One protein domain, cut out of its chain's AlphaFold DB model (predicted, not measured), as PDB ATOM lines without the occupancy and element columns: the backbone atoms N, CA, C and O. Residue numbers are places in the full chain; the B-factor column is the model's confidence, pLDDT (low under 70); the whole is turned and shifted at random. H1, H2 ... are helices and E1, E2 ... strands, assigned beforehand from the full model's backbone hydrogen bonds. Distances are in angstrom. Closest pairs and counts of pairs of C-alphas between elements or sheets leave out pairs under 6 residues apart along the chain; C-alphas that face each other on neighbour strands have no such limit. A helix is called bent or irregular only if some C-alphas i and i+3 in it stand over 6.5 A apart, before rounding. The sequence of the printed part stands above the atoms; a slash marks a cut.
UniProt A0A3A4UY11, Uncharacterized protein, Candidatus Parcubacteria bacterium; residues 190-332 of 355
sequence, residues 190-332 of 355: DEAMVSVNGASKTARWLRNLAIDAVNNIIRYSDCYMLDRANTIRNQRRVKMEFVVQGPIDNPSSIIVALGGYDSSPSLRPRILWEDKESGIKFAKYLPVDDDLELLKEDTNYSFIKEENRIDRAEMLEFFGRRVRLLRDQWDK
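This is residues 190 to 332 of the 355 residues of an uncharacterized protein of Candidatus Parcubacteria bacterium (UniProt A0A3A4UY11). One twisted, curled sheet of seven strands forms a wall with H1, H2 and H3 all on one side of it; the long H3 crosses its strands, while the sheet curls round the short H1 near the E1 end and H2 bridges H1 and H3. The other face bears no named helix. The printed part has 143 residues, with the named elements in the order E1 E2 E3 E4 E5 E6 E7 H1 H2 H3. The sheet's order is E1 E2 E3 E4 E5 E7 E6, mixed, and the class is mixed, helices and strands. The whole is compact, with a radius of gyration of the C-alphas of 15.3 A and spans of 43 by 35 by 30 A.

E1, residues 190 to 196, begins at C-alpha 190 (50.489, 2.146, -54.029). E2, residues 199 to 212, is 39.5 A long and bends by 55 degrees at residue 202. E3, residues 217 to 226, measures 29.7 A and E4, residues 236 to 245, 29.9 A. E5 holds residues 253 to 258, E6 270 to 275 and E7 280 to 284. H1 is residues 292 to 297 and H2 residues 299 to 305. H2 is irregular, with C-alphas 300 and 303 7.8 A apart. H3, residues 312 to 329, is 25.2 A long and ends at C-alpha 329 (41.586, -5.277, -51.562).

E1 to E5 form a meander, each strand the antiparallel neighbour of the one before. N 192 and O 203 are 2.9 A apart between E1 and E2, N 208 and O 221 2.9 A between E2 and E3, N 222 and O 240 2.9 A between E3 and E4, and N 243 and O 255 2.8 A between E4 and E5. E7 is parallel to E5, with N 283 and O 256 at 2.8 A, and forms a hairpin with E6, with N 282 and O 273 at 2.8 A. E1 and E6 are the edge strands. H1 and H3 are on the same face of the sheet, two layers, one of strands and one of helices. The closest C-alphas of H1 and E1 are those of Leu 294 and Val 196, 6.1 A apart. H3 has a height over the sheet of 9.7 A and runs across the strands, at 80 degrees to E3 on the local plane; its closest C-alpha to E2 is Leu 326 to Leu 209, 6.7 A. H2 is not on the sheet, but only just, with 4 pairs of C-alphas within 10 A. H2 and H3 form a helical hairpin and only just touch, with 3 pairs of C-alphas within 8 A, the closest Phe 303 and Met 315 at 7.2 A. H1 and H2 touch only at the corner, and only just, with 3 pairs, the closest C-alphas Leu 295 and Tyr 301 at 6.6 A. In H1 and H3 every O i to N i+4 pair is within hydrogen-bond range; in H2 0 of 3 are, beside 3 of 4 O i to N i+3 pairs.

The C-alphas farthest apart, those of Asn 230 and Glu 277, are 46.9 A apart. The printed part has no cut, and its one long link joins E5 to E6. Mean pLDDT of the printed part is 72.2; 52 residues are under 70, among them 227 to 235, 259 to 270 and 284 to 310.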
ATOM      1  N   ASP A 190      50.378   2.433 -52.603       84.56
ATOM      2  CA  ASP A 190      50.489   2.146 -54.029       84.56
ATOM      3  C   ASP A 190      51.464   3.106 -54.709       84.56
ATOM      4  O   ASP A 190      51.878   4.122 -54.138       84.56
ATOM      5  N   GLU A 191      51.780   2.821 -55.964       79.69
ATOM      6  CA  GLU A 191      52.424   3.757 -56.878       79.69
ATOM      7  C   GLU A 191      51.473   4.080 -58.031       79.69
ATOM      8  O   GLU A 191      50.742   3.220 -58.523       79.69
ATOM      9  N   ALA A 192      51.466   5.339 -58.455       77.94
ATOM     10  CA  ALA A 192      50.621   5.845 -59.528       77.94
ATOM     11  C   ALA A 192      51.411   6.814 -60.414       77.94
ATOM     12  O   ALA A 192      52.275   7.548 -59.931       77.94
ATOM     13  N   MET A 193      51.100   6.846 -61.710       77.62
ATOM     14  CA  MET A 193      51.599   7.891 -62.602       77.62
ATOM     15  C   MET A 193      50.653   9.078 -62.494       77.62
ATOM     16  O   MET A 193      49.461   8.948 -62.769       77.62
ATOM     17  N   VAL A 194      51.184  10.230 -62.105       75.75
ATOM     18  CA  VAL A 194      50.444  11.491 -62.045       75.75
ATOM     19  C   VAL A 194      51.057  12.470 -63.031       75.75
ATOM     20  O   VAL A 194      52.270  12.493 -63.231       75.75
ATOM     21  N   SER A 195      50.224  13.271 -63.681       73.31
ATOM     22  CA  SER A 195      50.715  14.408 -64.446       73.31
ATOM     23  C   SER A 195      50.852  15.599 -63.493       73.31
ATOM     24  O   SER A 195      50.038  15.783 -62.586       73.31
ATOM     25  N   VAL A 196      51.956  16.330 -63.624       72.19
ATOM     26  CA  VAL A 196      52.268  17.523 -62.839       72.19
ATOM     27  C   VAL A 196      52.832  18.555 -63.795       72.19
ATOM     28  O   VAL A 196      53.940  18.372 -64.309       72.19
ATOM     29  N   ASN A 197      52.092  19.633 -64.051       70.56
ATOM     30  CA  ASN A 197      52.514  20.682 -64.989       70.56
ATOM     31  C   ASN A 197      52.829  20.127 -66.391       70.56
ATOM     32  O   ASN A 197      53.791  20.533 -67.043       70.56
ATOM     33  N   GLY A 198      52.033  19.149 -66.835       70.50
ATOM     34  CA  GLY A 198      52.186  18.482 -68.132       70.50
ATOM     35  C   GLY A 198      53.327  17.460 -68.212       70.50
ATOM     36  O   GLY A 198      53.522  16.861 -69.270       70.50
ATOM     37  N   ALA A 199      54.073  17.231 -67.126       74.44
ATOM     38  CA  ALA A 199      55.082  16.181 -67.039       74.44
ATOM     39  C   ALA A 199      54.546  14.977 -66.254       74.44
ATOM     40  O   ALA A 199      54.007  15.129 -65.159       74.44
ATOM     41  N   SER A 200      54.735  13.767 -66.782       74.19
ATOM     42  CA  SER A 200      54.388  12.540 -66.061       74.19
ATOM     43  C   SER A 200      55.431  12.252 -64.978       74.19
ATOM     44  O   SER A 200      56.627  12.176 -65.267       74.19
ATOM     45  N   LYS A 201      54.983  12.108 -63.732       75.69
ATOM     46  CA  LYS A 201      55.800  11.776 -62.564       75.69
ATOM     47  C   LYS A 201      55.223  10.563 -61.844       75.69
ATOM     48  O   LYS A 201      54.009  10.410 -61.743       75.69
ATOM     49  N   THR A 202      56.092   9.739 -61.274       76.12
ATOM     50  CA  THR A 202      55.674   8.678 -60.355       76.12
ATOM     51  C   THR A 202      55.365   9.283 -58.988       76.12
ATOM     52  O   THR A 202      56.218   9.938 -58.386       76.12
ATOM     53  N   ALA A 203      54.157   9.052 -58.485       78.00
ATOM     54  CA  ALA A 203      53.748   9.373 -57.126       78.00
ATOM     55  C   ALA A 203      53.533   8.097 -56.322       78.00
ATOM     56  O   ALA A 203      53.047   7.089 -56.835       78.00
ATOM     57  N   ARG A 204      53.822   8.171 -55.026       81.56
ATOM     58  CA  ARG A 204      53.308   7.191 -54.069       81.56
ATOM     59  C   ARG A 204      51.962   7.645 -53.561       81.56
ATOM     60  O   ARG A 204      51.790   8.824 -53.258       81.56
ATOM     61  N   TRP A 205      51.045   6.708 -53.423       85.12
ATOM     62  CA  TRP A 205      49.673   6.967 -53.038       85.12
ATOM     63  C   TRP A 205      49.337   6.143 -51.802       85.12
ATOM     64  O   TRP A 205      49.081   4.946 -51.882       85.12
ATOM     65  N   LEU A 206      49.392   6.792 -50.639       87.81
ATOM     66  CA  LEU A 206      48.979   6.192 -49.378       87.81
ATOM     67  C   LEU A 206      47.482   6.407 -49.190       87.81
ATOM     68  O   LEU A 206      47.009   7.545 -49.164       87.81
ATOM     69  N   ARG A 207      46.761   5.311 -49.005       90.44
ATOM     70  CA  ARG A 207      45.320   5.276 -48.792       90.44
ATOM     71  C   ARG A 207      45.047   4.715 -47.413       90.44
ATOM     72  O   ARG A 207      45.551   3.647 -47.087       90.44
ATOM     73  N   ASN A 208      44.254   5.419 -46.614       93.19
ATOM     74  CA  ASN A 208      43.889   4.968 -45.272       93.19
ATOM     75  C   ASN A 208      42.376   4.962 -45.112       93.19
ATOM     76  O   ASN A 208      41.708   5.909 -45.527       93.19
ATOM     77  N   LEU A 209      41.864   3.939 -44.443       92.38
ATOM     78  CA  LEU A 209      40.481   3.807 -44.010       92.38
ATOM     79  C   LEU A 209      40.465   3.509 -42.512       92.38
ATOM     80  O   LEU A 209      41.216   2.665 -42.033       92.38
ATOM     81  N   ALA A 210      39.591   4.192 -41.785       93.06
ATOM     82  CA  ALA A 210      39.254   3.891 -40.405       93.06
ATOM     83  C   ALA A 210      37.734   3.964 -40.231       93.06
ATOM     84  O   ALA A 210      37.114   4.980 -40.537       93.06
ATOM     85  N   ILE A 211      37.145   2.885 -39.737       87.69
ATOM     86  CA  ILE A 211      35.728   2.727 -39.437       87.69
ATOM     87  C   ILE A 211      35.611   2.523 -37.931       87.69
ATOM     88  O   ILE A 211      36.111   1.537 -37.392       87.69
ATOM     89  N   ASP A 212      34.934   3.448 -37.266       86.69
ATOM     90  CA  ASP A 212      34.495   3.321 -35.882       86.69
ATOM     91  C   ASP A 212      33.022   2.905 -35.897       86.69
ATOM     92  O   ASP A 212      32.136   3.714 -36.195       86.69
ATOM     93  N   ALA A 213      32.771   1.626 -35.618       81.44
ATOM     94  CA  ALA A 213      31.429   1.055 -35.659       81.44
ATOM     95  C   ALA A 213      30.571   1.506 -34.468       81.44
ATOM     96  O   ALA A 213      29.349   1.554 -34.570       81.44
ATOM     97  N   VAL A 214      31.194   1.873 -33.344       80.75
ATOM     98  CA  VAL A 214      30.476   2.329 -32.145       80.75
ATOM     99  C   VAL A 214      29.906   3.725 -32.372       80.75
ATOM    100  O   VAL A 214      28.756   3.998 -32.032       80.75
ATOM    101  N   ASN A 215      30.708   4.606 -32.968       81.94
ATOM    102  CA  ASN A 215      30.322   5.992 -33.218       81.94
ATOM    103  C   ASN A 215      29.729   6.215 -34.619       81.94
ATOM    104  O   ASN A 215      29.317   7.336 -34.923       81.94
ATOM    105  N   ASN A 216      29.667   5.176 -35.461       82.12
ATOM    106  CA  ASN A 216      29.265   5.249 -36.868       82.12
ATOM    107  C   ASN A 216      30.046   6.329 -37.633       82.12
ATOM    108  O   ASN A 216      29.459   7.203 -38.275       82.12
ATOM    109  N   ILE A 217      31.374   6.305 -37.518       84.56
ATOM    110  CA  ILE A 217      32.260   7.263 -38.188       84.56
ATOM    111  C   ILE A 217      33.146   6.512 -39.169       84.56
ATOM    112  O   ILE A 217      33.817   5.551 -38.800       84.56
ATOM    113  N   ILE A 218      33.208   7.001 -40.404       87.31
ATOM    114  CA  ILE A 218      34.097   6.476 -41.436       87.31
ATOM    115  C   ILE A 218      35.027   7.592 -41.878       87.31
ATOM    116  O   ILE A 218      34.595   8.657 -42.314       87.31
ATOM    117  N   ARG A 219      36.325   7.345 -41.750       90.94
ATOM    118  CA  ARG A 219      37.392   8.242 -42.175       90.94
ATOM    119  C   ARG A 219      38.148   7.579 -43.301       90.94
ATOM    120  O   ARG A 219      38.666   6.481 -43.130       90.94
ATOM    121  N   TYR A 220      38.242   8.263 -44.424       90.12
ATOM    122  CA  TYR A 220      39.061   7.843 -45.545       90.12
ATOM    123  C   TYR A 220      40.026   8.962 -45.909       90.12
ATOM    124  O   TYR A 220      39.668  10.138 -45.844       90.12
ATOM    125  N   SER A 221      41.243   8.613 -46.304       88.81
ATOM    126  CA  SER A 221      42.179   9.597 -46.830       88.81
ATOM    127  C   SER A 221      43.023   9.050 -47.961       88.81
ATOM    128  O   SER A 221      43.477   7.910 -47.900       88.81
ATOM    129  N   ASP A 222      43.278   9.921 -48.926       87.31
ATOM    130  CA  ASP A 222      44.269   9.744 -49.975       87.31
ATOM    131  C   ASP A 222      45.415  10.713 -49.725       87.31
ATOM    132  O   ASP A 222      45.186  11.894 -49.474       87.31
ATOM    133  N   CYS A 223      46.650  10.232 -49.793       85.44
ATOM    134  CA  CYS A 223      47.848  11.042 -49.656       85.44
ATOM    135  C   CYS A 223      48.817  10.715 -50.792       85.44
ATOM    136  O   CYS A 223      49.414   9.638 -50.816       85.44
ATOM    137  N   TYR A 224      48.977  11.653 -51.723       81.50
ATOM    138  CA  TYR A 224      49.983  11.568 -52.773       81.50
ATOM    139  C   TYR A 224      51.296  12.166 -52.274       81.50
ATOM    140  O   TYR A 224      51.313  13.245 -51.681       81.50
ATOM    141  N   MET A 225      52.398  11.469 -52.531       80.38
ATOM    142  CA  MET A 225      53.753  11.868 -52.157       80.38
ATOM    143  C   MET A 225      54.640  11.888 -53.404       80.38
ATOM    144  O   MET A 225      54.778  10.872 -54.089       80.38
ATOM    145  N   LEU A 226      55.254  13.039 -53.670       75.50
ATOM    146  CA  LEU A 226      56.115  13.310 -54.822       75.50
ATOM    147  C   LEU A 226      57.505  13.783 -54.395       75.50
ATOM    148  O   LEU A 226      57.698  14.252 -53.272       75.50
ATOM    149  N   ASP A 227      58.447  13.700 -55.341       68.56
ATOM    150  CA  ASP A 227      59.785  14.293 -55.255       68.56
ATOM    151  C   ASP A 227      60.506  13.909 -53.941       68.56
ATOM    152  O   ASP A 227      60.877  14.754 -53.125       68.56
ATOM    153  N   ARG A 228      60.648  12.598 -53.677       60.97
ATOM    154  CA  ARG A 228      61.167  12.114 -52.391       60.97
ATOM    155  C   ARG A 228      62.578  12.650 -52.124       60.97
ATOM    156  O   ARG A 228      63.501  12.437 -52.898       60.97
ATOM    157  N   ALA A 229      62.750  13.253 -50.958       56.19
ATOM    158  CA  ALA A 229      64.031  13.695 -50.430       56.19
ATOM    159  C   ALA A 229      64.272  13.107 -49.033       56.19
ATOM    160  O   ALA A 229      63.317  12.735 -48.339       56.19
ATOM    161  N   ASN A 230      65.538  13.075 -48.602       46.62
ATOM    162  CA  ASN A 230      65.960  12.614 -47.266       46.62
ATOM    163  C   ASN A 230      65.311  13.413 -46.122       46.62
ATOM    164  O   ASN A 230      65.232  12.948 -44.989       46.62
ATOM    165  N   THR A 231      64.818  14.616 -46.415       50.25
ATOM    166  CA  THR A 231      64.057  15.467 -45.503       50.25
ATOM    167  C   THR A 231      62.616  15.609 -45.988       50.25
ATOM    168  O   THR A 231      62.367  15.991 -47.130       50.25
ATOM    169  N   ILE A 232      61.650  15.370 -45.091       55.44
ATOM    170  CA  ILE A 232      60.201  15.497 -45.361       55.44
ATOM    171  C   ILE A 232      59.845  16.876 -45.948       55.44
ATOM    172  O   ILE A 232      58.957  16.970 -46.783       55.44
ATOM    173  N   ARG A 233      60.582  17.930 -45.567       56.47
ATOM    174  CA  ARG A 233      60.384  19.314 -46.045       56.47
ATOM    175  C   ARG A 233      60.582  19.507 -47.549       56.47
ATOM    176  O   ARG A 233      60.089  20.484 -48.091       56.47
ATOM    177  N   ASN A 234      61.311  18.604 -48.194       58.19
ATOM    178  CA  ASN A 234      61.602  18.670 -49.622       58.19
ATOM    179  C   ASN A 234      60.679  17.743 -50.437       58.19
ATOM    180  O   ASN A 234      60.836  17.658 -51.648       58.19
ATOM    181  N   GLN A 235      59.740  17.047 -49.781       67.50
ATOM    182  CA  GLN A 235      58.741  16.198 -50.426       67.50
ATOM    183  C   GLN A 235      57.452  16.990 -50.625       67.50
ATOM    184  O   GLN A 235      56.929  17.564 -49.667       67.50
ATOM    185  N   ARG A 236      56.895  16.964 -51.836       73.06
ATOM    186  CA  ARG A 236      55.551  17.500 -52.080       73.06
ATOM    187  C   ARG A 236      54.523  16.466 -51.648       73.06
ATOM    188  O   ARG A 236      54.638  15.290 -52.004       73.06
ATOM    189  N   ARG A 237      53.539  16.885 -50.856       75.88
ATOM    190  CA  ARG A 237      52.489  16.001 -50.345       75.88
ATOM    191  C   ARG A 237      51.142  16.670 -50.471       75.88
ATOM    192  O   ARG A 237      50.965  17.783 -49.992       75.88
ATOM    193  N   VAL A 238      50.177  15.946 -51.014       76.75
ATOM    194  CA  VAL A 238      48.791  16.401 -51.033       76.75
ATOM    195  C   VAL A 238      47.895  15.342 -50.421       76.75
ATOM    196  O   VAL A 238      47.998  14.163 -50.751       76.75
ATOM    197  N   LYS A 239      47.035  15.773 -49.495       80.56
ATOM    198  CA  LYS A 239      46.099  14.910 -48.782       80.56
ATOM    199  C   LYS A 239      44.663  15.327 -49.074       80.56
ATOM    200  O   LYS A 239      44.332  16.510 -48.997       80.56
ATOM    201  N   MET A 240      43.828  14.341 -49.356       81.81
ATOM    202  CA  MET A 240      42.379  14.429 -49.305       81.81
ATOM    203  C   MET A 240      41.898  13.626 -48.104       81.81
ATOM    204  O   MET A 240      42.340  12.495 -47.908       81.81
ATOM    205  N   GLU A 241      40.987  14.177 -47.315       85.62
ATOM    206  CA  GLU A 241      40.322  13.457 -46.233       85.62
ATOM    207  C   GLU A 241      38.810  13.576 -46.365       85.62
ATOM    208  O   GLU A 241      38.270  14.640 -46.653       85.62
ATOM    209  N   PHE A 242      38.132  12.467 -46.122       84.69
ATOM    210  CA  PHE A 242      36.690  12.371 -46.046       84.69
ATOM    211  C   PHE A 242      36.339  11.828 -44.667       84.69
ATOM    212  O   PHE A 242      36.823  10.766 -44.273       84.69
ATOM    213  N   VAL A 243      35.490  12.544 -43.938       87.50
ATOM    214  CA  VAL A 243      34.924  12.100 -42.665       87.50
ATOM    215  C   VAL A 243      33.417  12.040 -42.828       87.50
ATOM    216  O   VAL A 243      32.764  13.069 -42.988       87.50
ATOM    217  N   VAL A 244      32.876  10.833 -42.797       84.19
ATOM    218  CA  VAL A 244      31.449  10.556 -42.922       84.19
ATOM    219  C   VAL A 244      30.925  10.132 -41.560       84.19
ATOM    220  O   VAL A 244      31.491   9.239 -40.925       84.19
ATOM    221  N   GLN A 245      29.859  10.783 -41.104       82.19
ATOM    222  CA  GLN A 245      29.141  10.402 -39.894       82.19
ATOM    223  C   GLN A 245      27.787   9.801 -40.265       82.19
ATOM    224  O   GLN A 245      27.021  10.383 -41.037       82.19
ATOM    225  N   GLY A 246      27.481   8.653 -39.671       77.31
ATOM    226  CA  GLY A 246      26.319   7.848 -40.019       77.31
ATOM    227  C   GLY A 246      26.571   6.935 -41.224       77.31
ATOM    228  O   GLY A 246      27.711   6.780 -41.671       77.31
ATOM    229  N   PRO A 247      25.513   6.302 -41.751       72.00
ATOM    230  CA  PRO A 247      25.633   5.404 -42.894       72.00
ATOM    231  C   PRO A 247      26.043   6.173 -44.166       72.00
ATOM    232  O   PRO A 247      25.417   7.170 -44.481       72.00
ATOM    233  N   ILE A 248      27.037   5.713 -44.936       68.25
ATOM    234  CA  ILE A 248      27.504   6.308 -46.212       68.25
ATOM    235  C   ILE A 248      26.384   6.570 -47.222       68.25
ATOM    236  O   ILE A 248      26.493   7.539 -47.956       68.25
ATOM    237  N   ASP A 249      25.311   5.784 -47.270       66.25
ATOM    238  CA  ASP A 249      24.237   6.044 -48.244       66.25
ATOM    239  C   ASP A 249      23.304   7.165 -47.823       66.25
ATOM    240  O   ASP A 249      22.650   7.802 -48.649       66.25
ATOM    241  N   ASN A 250      23.234   7.408 -46.520       72.94
ATOM    242  CA  ASN A 250      22.472   8.515 -45.993       72.94
ATOM    243  C   ASN A 250      23.154   9.103 -44.758       72.94
ATOM    244  O   ASN A 250      22.654   8.955 -43.636       72.94
ATOM    245  N   PRO A 251      24.318   9.745 -44.942       74.44
ATOM    246  CA  PRO A 251      25.092  10.212 -43.817       74.44
ATOM    247  C   PRO A 251      24.442  11.455 -43.240       74.44
ATOM    248  O   PRO A 251      23.877  12.277 -43.965       74.44
ATOM    249  N   SER A 252      24.559  11.597 -41.924       76.75
ATOM    250  CA  SER A 252      24.110  12.792 -41.217       76.75
ATOM    251  C   SER A 252      25.062  13.962 -41.431       76.75
ATOM    252  O   SER A 252      24.644  15.116 -41.362       76.75
ATOM    253  N   SER A 253      26.342  13.680 -41.691       80.12
ATOM    254  CA  SER A 253      27.281  14.687 -42.161       80.12
ATOM    255  C   SER A 253      28.420  14.093 -42.978       80.12
ATOM    256  O   SER A 253      28.838  12.952 -42.768       80.12
ATOM    257  N   ILE A 254      28.935  14.902 -43.900       78.62
ATOM    258  CA  ILE A 254      30.136  14.597 -44.674       78.62
ATOM    259  C   ILE A 254      31.056  15.801 -44.581       78.62
ATOM    260  O   ILE A 254      30.651  16.913 -44.915       78.62
ATOM    261  N   ILE A 255      32.290  15.584 -44.148       82.06
ATOM    262  CA  ILE A 255      33.350  16.584 -44.197       82.06
ATOM    263  C   ILE A 255      34.359  16.125 -45.233       82.06
ATOM    264  O   ILE A 255      34.996  15.089 -45.059       82.06
ATOM    265  N   VAL A 256      34.521  16.914 -46.287       78.38
ATOM    266  CA  VAL A 256      35.599  16.728 -47.260       78.38
ATOM    267  C   VAL A 256      36.639  17.794 -46.985       78.38
ATOM    268  O   VAL A 256      36.305  18.976 -46.952       78.38
ATOM    269  N   ALA A 257      37.877  17.383 -46.746       77.00
ATOM    270  CA  ALA A 257      38.959  18.271 -46.381       77.00
ATOM    271  C   ALA A 257      40.151  18.112 -47.328       77.00
ATOM    272  O   ALA A 257      40.722  17.032 -47.477       77.00
ATOM    273  N   LEU A 258      40.527  19.226 -47.947       73.94
ATOM    274  CA  LEU A 258      41.665  19.333 -48.854       73.94
ATOM    275  C   LEU A 258      42.894  19.921 -48.167       73.94
ATOM    276  O   LEU A 258      42.818  21.024 -47.627       73.94
ATOM    277  N   GLY A 259      44.040  19.261 -48.301       65.44
ATOM    278  CA  GLY A 259      45.346  19.785 -47.900       65.44
ATOM    279  C   GLY A 259      45.692  19.597 -46.421       65.44
ATOM    280  O   GLY A 259      44.911  19.061 -45.644       65.44
ATOM    281  N   GLY A 260      46.900  20.029 -46.042       56.22
ATOM    282  CA  GLY A 260      47.408  19.945 -44.669       56.22
ATOM    283  C   GLY A 260      48.101  18.617 -44.351       56.22
ATOM    284  O   GLY A 260      47.522  17.733 -43.725       56.22
ATOM    285  N   TYR A 261      49.365  18.478 -44.759       46.88
ATOM    286  CA  TYR A 261      50.250  17.457 -44.185       46.88
ATOM    287  C   TYR A 261      50.880  17.933 -42.867       46.88
ATOM    288  O   TYR A 261      51.163  17.123 -41.987       46.88
ATOM    289  N   ASP A 262      51.062  19.249 -42.708       48.81
ATOM    290  CA  ASP A 262      51.593  19.812 -41.473       48.81
ATOM    291  C   ASP A 262      50.472  19.848 -40.432       48.81
ATOM    292  O   ASP A 262      49.600  20.720 -40.424       48.81
ATOM    293  N   SER A 263      50.469  18.820 -39.592       40.06
ATOM    294  CA  SER A 263      49.574  18.585 -38.466       40.06
ATOM    295  C   SER A 263      49.760  19.631 -37.365       40.06
ATOM    296  O   SER A 263      49.955  19.281 -36.202       40.06
ATOM    297  N   SER A 264      49.737  20.921 -37.699       38.94
ATOM    298  CA  SER A 264      49.555  21.951 -36.694       38.94
ATOM    299  C   SER A 264      48.073  21.954 -36.324       38.94
ATOM    300  O   SER A 264      47.244  22.321 -37.160       38.94
ATOM    301  N   PRO A 265      47.706  21.616 -35.075       42.41
ATOM    302  CA  PRO A 265      46.319  21.676 -34.602       42.41
ATOM    303  C   PRO A 265      45.710  23.089 -34.704       42.41
ATOM    304  O   PRO A 265      44.516  23.274 -34.481       42.41
ATOM    305  N   SER A 266      46.541  24.095 -35.009       44.53
ATOM    306  CA  SER A 266      46.163  25.493 -35.205       44.53
ATOM    307  C   SER A 266      45.563  25.801 -36.581       44.53
ATOM    308  O   SER A 266      44.830  26.785 -36.709       44.53
ATOM    309  N   LEU A 267      45.809  24.969 -37.601       52.00
ATOM    310  CA  LEU A 267      45.232  25.161 -38.929       52.00
ATOM    311  C   LEU A 267      43.817  24.586 -38.934       52.00
ATOM    312  O   LEU A 267      43.606  23.390 -39.113       52.00
ATOM    313  N   ARG A 268      42.822  25.444 -38.700       57.50
ATOM    314  CA  ARG A 268      41.417  25.065 -38.874       57.50
ATOM    315  C   ARG A 268      41.094  25.053 -40.368       57.50
ATOM    316  O   ARG A 268      41.407  26.036 -41.045       57.50
ATOM    317  N   PRO A 269      40.461  23.993 -40.894       65.25
ATOM    318  CA  PRO A 269      40.046  23.988 -42.285       65.25
ATOM    319  C   PRO A 269      38.997  25.089 -42.486       65.25
ATOM    320  O   PRO A 269      38.070  25.244 -41.685       65.25
ATOM    321  N   ARG A 270      39.152  25.888 -43.540       68.94
ATOM    322  CA  ARG A 270      38.162  26.894 -43.928       68.94
ATOM    323  C   ARG A 270      37.020  26.177 -44.633       68.94
ATOM    324  O   ARG A 270      37.250  25.523 -45.646       68.94
ATOM    325  N   ILE A 271      35.800  26.328 -44.124       72.12
ATOM    326  CA  ILE A 271      34.600  25.875 -44.833       72.12
ATOM    327  C   ILE A 271      34.452  26.755 -46.075       72.12
ATOM    328  O   ILE A 271      34.380  27.982 -45.970       72.12
ATOM    329  N   LEU A 272      34.484  26.126 -47.241       67.94
ATOM    330  CA  LEU A 272      34.287  26.787 -48.527       67.94
ATOM    331  C   LEU A 272      32.812  26.761 -48.919       67.94
ATOM    332  O   LEU A 272      32.311  27.726 -49.486       67.94
ATOM    333  N   TRP A 273      32.123  25.676 -48.567       71.69
ATOM    334  CA  TRP A 273      30.720  25.473 -48.881       71.69
ATOM    335  C   TRP A 273      30.063  24.551 -47.846       71.69
ATOM    336  O   TRP A 273      30.694  23.626 -47.329       71.69
ATOM    337  N   GLU A 274      28.800  24.822 -47.531       77.50
ATOM    338  CA  GLU A 274      27.970  24.006 -46.644       77.50
ATOM    339  C   GLU A 274      26.571  23.896 -47.247       77.50
ATOM    340  O   GLU A 274      25.903  24.911 -47.462       77.50
ATOM    341  N   ASP A 275      26.116  22.665 -47.461       72.25
ATOM    342  CA  ASP A 275      24.707  22.370 -47.675       72.25
ATOM    343  C   ASP A 275      24.086  21.957 -46.343       72.25
ATOM    344  O   ASP A 275      24.338  20.878 -45.802       72.25
ATOM    345  N   LYS A 276      23.268  22.861 -45.805       75.19
ATOM    346  CA  LYS A 276      22.594  22.674 -44.520       75.19
ATOM    347  C   LYS A 276      21.463  21.655 -44.586       75.19
ATOM    348  O   LYS A 276      21.141  21.085 -43.548       75.19
ATOM    349  N   GLU A 277      20.858  21.440 -45.754       72.75
ATOM    350  CA  GLU A 277      19.773  20.466 -45.918       72.75
ATOM    351  C   GLU A 277      20.329  19.043 -45.958       72.75
ATOM    352  O   GLU A 277      19.781  18.151 -45.313       72.75
ATOM    353  N   SER A 278      21.445  18.836 -46.662       65.56
ATOM    354  CA  SER A 278      22.076  17.515 -46.786       65.56
ATOM    355  C   SER A 278      23.181  17.223 -45.761       65.56
ATOM    356  O   SER A 278      23.693  16.103 -45.725       65.56
ATOM    357  N   GLY A 279      23.553  18.198 -44.921       71.44
ATOM    358  CA  GLY A 279      24.568  18.048 -43.869       71.44
ATOM    359  C   GLY A 279      26.012  17.984 -44.385       71.44
ATOM    360  O   GLY A 279      26.916  17.561 -43.655       71.44
ATOM    361  N   ILE A 280      26.256  18.382 -45.635       71.12
ATOM    362  CA  ILE A 280      27.567  18.284 -46.287       71.12
ATOM    363  C   ILE A 280      28.366  19.563 -46.058       71.12
ATOM    364  O   ILE A 280      27.893  20.672 -46.304       71.12
ATOM    365  N   LYS A 281      29.615  19.406 -45.621       75.88
ATOM    366  CA  LYS A 281      30.579  20.484 -45.406       75.88
ATOM    367  C   LYS A 281      31.818  20.234 -46.248       75.88
ATOM    368  O   LYS A 281      32.568  19.286 -46.019       75.88
ATOM    369  N   PHE A 282      32.061  21.130 -47.191       70.44
ATOM    370  CA  PHE A 282      33.294  21.143 -47.957       70.44
ATOM    371  C   PHE A 282      34.277  22.125 -47.324       70.44
ATOM    372  O   PHE A 282      33.980  23.313 -47.147       70.44
ATOM    373  N   ALA A 283      35.450  21.625 -46.958       70.00
ATOM    374  CA  ALA A 283      36.462  22.366 -46.232       70.00
ATOM    375  C   ALA A 283      37.833  22.264 -46.922       70.00
ATOM    376  O   ALA A 283      38.194  21.259 -47.529       70.00
ATOM    377  N   LYS A 284      38.629  23.325 -46.829       66.88
ATOM    378  CA  LYS A 284      39.986  23.390 -47.388       66.88
ATOM    379  C   LYS A 284      40.938  23.938 -46.333       66.88
ATOM    380  O   LYS A 284      40.673  24.978 -45.729       66.88
ATOM    381  N   TYR A 285      42.052  23.255 -46.110       63.66
ATOM    382  CA  TYR A 285      43.189  23.799 -45.374       63.66
ATOM    383  C   TYR A 285      43.932  24.795 -46.289       63.66
ATOM    384  O   TYR A 285      44.014  24.589 -47.495       63.66
ATOM    385  N   LEU A 286      44.411  25.921 -45.751       57.53
ATOM    386  CA  LEU A 286      45.138  26.970 -46.492       57.53
ATOM    387  C   LEU A 286      46.604  27.036 -46.016       57.53
ATOM    388  O   LEU A 286      46.817  26.806 -44.823       57.53
ATOM    389  N   PRO A 287      47.586  27.428 -46.861       51.94
ATOM    390  CA  PRO A 287      47.535  27.661 -48.310       51.94
ATOM    391  C   PRO A 287      48.057  26.432 -49.086       51.94
ATOM    392  O   PRO A 287      49.109  25.897 -48.764       51.94
ATOM    393  N   VAL A 288      47.306  25.957 -50.084       56.12
ATOM    394  CA  VAL A 288      47.541  24.654 -50.759       56.12
ATOM    395  C   VAL A 288      47.567  24.839 -52.283       56.12
ATOM    396  O   VAL A 288      47.356  23.896 -53.028       56.12
ATOM    397  N   ASP A 289      47.751  26.061 -52.791       55.19
ATOM    398  CA  ASP A 289      47.440  26.344 -54.200       55.19
ATOM    399  C   ASP A 289      48.340  25.581 -55.196       55.19
ATOM    400  O   ASP A 289      47.812  25.090 -56.195       55.19
ATOM    401  N   ASP A 290      49.614  25.336 -54.862       54.22
ATOM    402  CA  ASP A 290      50.537  24.511 -55.669       54.22
ATOM    403  C   ASP A 290      50.318  22.993 -55.479       54.22
ATOM    404  O   ASP A 290      50.571  22.192 -56.377       54.22
ATOM    405  N   ASP A 291      49.838  22.559 -54.311       56.03
ATOM    406  CA  ASP A 291      49.570  21.141 -54.012       56.03
ATOM    407  C   ASP A 291      48.207  20.689 -54.561       56.03
ATOM    408  O   ASP A 291      48.000  19.509 -54.850       56.03
ATOM    409  N   LEU A 292      47.287  21.632 -54.785       56.31
ATOM    410  CA  LEU A 292      46.025  21.396 -55.482       56.31
ATOM    411  C   LEU A 292      46.221  21.040 -56.950       56.31
ATOM    412  O   LEU A 292      45.354  20.362 -57.486       56.31
ATOM    413  N   GLU A 293      47.301  21.473 -57.609       61.19
ATOM    414  CA  GLU A 293      47.551  21.133 -59.021       61.19
ATOM    415  C   GLU A 293      47.546  19.616 -59.242       61.19
ATOM    416  O   GLU A 293      46.927  19.124 -60.179       61.19
ATOM    417  N   LEU A 294      48.089  18.857 -58.294       64.00
ATOM    418  CA  LEU A 294      48.116  17.394 -58.338       64.00
ATOM    419  C   LEU A 294      46.719  16.772 -58.292       64.00
ATOM    420  O   LEU A 294      46.400  15.876 -59.071       64.00
ATOM    421  N   LEU A 295      45.854  17.275 -57.411       65.00
ATOM    422  CA  LEU A 295      44.461  16.827 -57.332       65.00
ATOM    423  C   LEU A 295      43.605  17.388 -58.482       65.00
ATOM    424  O   LEU A 295      42.612  16.772 -58.869       65.00
ATOM    425  N   LYS A 296      43.987  18.538 -59.061       61.53
ATOM    426  CA  LYS A 296      43.376  19.109 -60.273       61.53
ATOM    427  C   LYS A 296      43.641  18.247 -61.503       61.53
ATOM    428  O   LYS A 296      42.828  18.283 -62.424       61.53
ATOM    429  N   GLU A 297      44.703  17.456 -61.523       61.62
ATOM    430  CA  GLU A 297      45.008  16.542 -62.629       61.62
ATOM    431  C   GLU A 297      44.420  15.132 -62.411       61.62
ATOM    432  O   GLU A 297      44.121  14.438 -63.383       61.62
ATOM    433  N   ASP A 298      44.116  14.738 -61.169       66.38
ATOM    434  CA  ASP A 298      43.393  13.492 -60.889       66.38
ATOM    435  C   ASP A 298      41.901  13.624 -61.258       66.38
ATOM    436  O   ASP A 298      41.137  14.418 -60.695       66.38
ATOM    437  N   THR A 299      41.474  12.856 -62.261       64.25
ATOM    438  CA  THR A 299      40.089  12.838 -62.762       64.25
ATOM    439  C   THR A 299      39.096  12.337 -61.717       64.25
ATOM    440  O   THR A 299      37.932  12.742 -61.751       64.25
ATOM    441  N   ASN A 300      39.560  11.554 -60.739       66.19
ATOM    442  CA  ASN A 300      38.742  11.038 -59.646       66.19
ATOM    443  C   ASN A 300      38.188  12.134 -58.730       66.19
ATOM    444  O   ASN A 300      37.170  11.908 -58.092       66.19
ATOM    445  N   TYR A 301      38.827  13.306 -58.663       69.12
ATOM    446  CA  TYR A 301      38.356  14.448 -57.866       69.12
ATOM    447  C   TYR A 301      37.790  15.573 -58.731       69.12
ATOM    448  O   TYR A 301      37.774  16.731 -58.319       69.12
ATOM    449  N   SER A 302      37.353  15.272 -59.955       64.44
ATOM    450  CA  SER A 302      36.696  16.248 -60.840       64.44
ATOM    451  C   SER A 302      35.502  16.935 -60.167       64.44
ATOM    452  O   SER A 302      35.415  18.158 -60.237       64.44
ATOM    453  N   PHE A 303      34.704  16.198 -59.389       63.84
ATOM    454  CA  PHE A 303      33.589  16.734 -58.592       63.84
ATOM    455  C   PHE A 303      33.995  17.808 -57.564       63.84
ATOM    456  O   PHE A 303      33.157  18.570 -57.095       63.84
ATOM    457  N   ILE A 304      35.279  17.886 -57.197       61.97
ATOM    458  CA  ILE A 304      35.820  18.881 -56.258       61.97
ATOM    459  C   ILE A 304      36.254  20.165 -56.983       61.97
ATOM    460  O   ILE A 304      36.410  21.216 -56.362       61.97
ATOM    461  N   LYS A 305      36.458  20.093 -58.302       58.69
ATOM    462  CA  LYS A 305      36.944  21.205 -59.134       58.69
ATOM    463  C   LYS A 305      35.823  22.176 -59.504       58.69
ATOM    464  O   LYS A 305      36.099  23.325 -59.836       58.69
ATOM    465  N   GLU A 306      34.573  21.735 -59.432       59.72
ATOM    466  CA  GLU A 306      33.403  22.562 -59.705       59.72
ATOM    467  C   GLU A 306      32.982  23.300 -58.427       59.72
ATOM    468  O   GLU A 306      32.157  22.827 -57.650       59.72
ATOM    469  N   GLU A 307      33.561  24.486 -58.206       54.62
ATOM    470  CA  GLU A 307      33.425  25.300 -56.981       54.62
ATOM    471  C   GLU A 307      31.979  25.627 -56.545       54.62
ATOM    472  O   GLU A 307      31.789  26.157 -55.453       54.62
ATOM    473  N   ASN A 308      30.954  25.312 -57.346       53.56
ATOM    474  CA  ASN A 308      29.577  25.742 -57.092       53.56
ATOM    475  C   ASN A 308      28.511  24.642 -57.046       53.56
ATOM    476  O   ASN A 308      27.350  24.976 -56.793       53.56
ATOM    477  N   ARG A 309      28.837  23.357 -57.252       60.66
ATOM    478  CA  ARG A 309      27.842  22.289 -57.061       60.66
ATOM    479  C   ARG A 309      28.483  20.907 -56.991       60.66
ATOM    480  O   ARG A 309      28.669  20.262 -58.012       60.66
ATOM    481  N   ILE A 310      28.770  20.426 -55.784       67.19
ATOM    482  CA  ILE A 310      29.143  19.019 -55.628       67.19
ATOM    483  C   ILE A 310      27.863  18.177 -55.658       67.19
ATOM    484  O   ILE A 310      26.981  18.375 -54.820       67.19
ATOM    485  N   ASP A 311      27.749  17.248 -56.609       73.19
ATOM    486  CA  ASP A 311      26.665  16.264 -56.606       73.19
ATOM    487  C   ASP A 311      26.873  15.279 -55.442       73.19
ATOM    488  O   ASP A 311      27.869  14.552 -55.369       73.19
ATOM    489  N   ARG A 312      25.921  15.267 -54.499       74.25
ATOM    490  CA  ARG A 312      25.936  14.375 -53.332       74.25
ATOM    491  C   ARG A 312      26.000  12.908 -53.745       74.25
ATOM    492  O   ARG A 312      26.726  12.150 -53.109       74.25
ATOM    493  N   ALA A 313      25.240  12.502 -54.759       77.38
ATOM    494  CA  ALA A 313      25.181  11.106 -55.175       77.38
ATOM    495  C   ALA A 313      26.526  10.656 -55.754       77.38
ATOM    496  O   ALA A 313      27.037   9.608 -55.363       77.38
ATOM    497  N   GLU A 314      27.142  11.483 -56.599       77.56
ATOM    498  CA  GLU A 314      28.460  11.203 -57.176       77.56
ATOM    499  C   GLU A 314      29.555  11.139 -56.099       77.56
ATOM    500  O   GLU A 314      30.370  10.215 -56.093       77.56
ATOM    501  N   MET A 315      29.545  12.067 -55.132       77.31
ATOM    502  CA  MET A 315      30.495  12.063 -54.012       77.31
ATOM    503  C   MET A 315      30.355  10.800 -53.150       77.31
ATOM    504  O   MET A 315      31.360  10.187 -52.775       77.31
ATOM    505  N   LEU A 316      29.121  10.413 -52.816       77.81
ATOM    506  CA  LEU A 316      28.851   9.222 -52.012       77.81
ATOM    507  C   LEU A 316      29.223   7.942 -52.747       77.81
ATOM    508  O   LEU A 316      29.835   7.053 -52.155       77.81
ATOM    509  N   GLU A 317      28.926   7.867 -54.040       79.94
ATOM    510  CA  GLU A 317      29.336   6.745 -54.870       79.94
ATOM    511  C   GLU A 317      30.865   6.642 -54.935       79.94
ATOM    512  O   GLU A 317      31.424   5.560 -54.721       79.94
ATOM    513  N   PHE A 318      31.552   7.764 -55.165       80.94
ATOM    514  CA  PHE A 318      33.009   7.839 -55.158       80.94
ATOM    515  C   PHE A 318      33.589   7.341 -53.828       80.94
ATOM    516  O   PHE A 318      34.423   6.428 -53.815       80.94
ATOM    517  N   PHE A 319      33.119   7.888 -52.707       80.81
ATOM    518  CA  PHE A 319      33.571   7.499 -51.373       80.81
ATOM    519  C   PHE A 319      33.287   6.021 -51.085       80.81
ATOM    520  O   PHE A 319      34.177   5.291 -50.644       80.81
ATOM    521  N   GLY A 320      32.083   5.542 -51.401       82.69
ATOM    522  CA  GLY A 320      31.695   4.146 -51.227       82.69
ATOM    523  C   GLY A 320      32.602   3.187 -52.001       82.69
ATOM    524  O   GLY A 320      33.012   2.156 -51.462       82.69
ATOM    525  N   ARG A 321      33.000   3.535 -53.236       83.06
ATOM    526  CA  ARG A 321      33.982   2.750 -54.012       83.06
ATOM    527  C   ARG A 321      35.344   2.693 -53.316       83.06
ATOM    528  O   ARG A 321      35.953   1.626 -53.287       83.06
ATOM    529  N   ARG A 322      35.816   3.802 -52.739       84.00
ATOM    530  CA  ARG A 322      37.096   3.856 -52.009       84.00
ATOM    531  C   ARG A 322      37.085   3.026 -50.730       84.00
ATOM    532  O   ARG A 322      38.039   2.293 -50.474       84.00
ATOM    533  N   VAL A 323      35.993   3.087 -49.972       84.50
ATOM    534  CA  VAL A 323      35.803   2.255 -48.776       84.50
ATOM    535  C   VAL A 323      35.809   0.773 -49.149       84.50
ATOM    536  O   VAL A 323      36.548   0.007 -48.535       84.50
ATOM    537  N   ARG A 324      35.062   0.368 -50.188       82.44
ATOM    538  CA  ARG A 324      35.050  -1.026 -50.676       82.44
ATOM    539  C   ARG A 324      36.433  -1.498 -51.120       82.44
ATOM    540  O   ARG A 324      36.850  -2.584 -50.741       82.44
ATOM    541  N   LEU A 325      37.166  -0.666 -51.863       84.12
ATOM    542  CA  LEU A 325      38.525  -0.985 -52.305       84.12
ATOM    543  C   LEU A 325      39.443  -1.326 -51.125       84.12
ATOM    544  O   LEU A 325      40.120  -2.347 -51.158       84.12
ATOM    545  N   LEU A 326      39.472  -0.487 -50.087       83.44
ATOM    546  CA  LEU A 326      40.334  -0.724 -48.929       83.44
ATOM    547  C   LEU A 326      39.814  -1.834 -48.011       83.44
ATOM    548  O   LEU A 326      40.608  -2.559 -47.429       83.44
ATOM    549  N   ARG A 327      38.503  -2.033 -47.909       81.62
ATOM    550  CA  ARG A 327      37.947  -3.162 -47.155       81.62
ATOM    551  C   ARG A 327      38.314  -4.508 -47.791       81.62
ATOM    552  O   ARG A 327      38.743  -5.412 -47.082       81.62
ATOM    553  N   ASP A 328      38.174  -4.617 -49.113       79.88
ATOM    554  CA  ASP A 328      38.201  -5.905 -49.824       79.88
ATOM    555  C   ASP A 328      39.540  -6.203 -50.514       79.88
ATOM    556  O   ASP A 328      39.807  -7.346 -50.878       79.88
ATOM    557  N   GLN A 329      40.358  -5.178 -50.763       83.31
ATOM    558  CA  GLN A 329      41.586  -5.277 -51.562       83.31
ATOM    559  C   GLN A 329      42.750  -4.490 -50.946       83.31
ATOM    560  O   GLN A 329      43.633  -4.016 -51.669       83.31
ATOM    561  N   TRP A 330      42.768  -4.304 -49.621       84.62
ATOM    562  CA  TRP A 330      43.926  -3.711 -48.940       84.62
ATOM    563  C   TRP A 330      45.208  -4.519 -49.188       84.62
ATOM    564  O   TRP A 330      46.284  -3.935 -49.242       84.62
ATOM    565  N   ASP A 331      45.090  -5.833 -49.388       80.19
ATOM    566  CA  ASP A 331      46.183  -6.793 -49.559       80.19
ATOM    567  C   ASP A 331      46.711  -6.902 -50.997       80.19
ATOM    568  O   ASP A 331      47.548  -7.754 -51.282       80.19
ATOM    569  N   LYS A 332      46.227  -6.051 -51.908       82.62
ATOM    570  CA  LYS A 332      46.620  -6.046 -53.325       82.62
ATOM    571  C   LYS A 332      47.184  -4.696 -53.749       82.62
ATOM    572  O   LYS A 332      46.579  -4.069 -54.626       82.62
TER     573      LYS A 332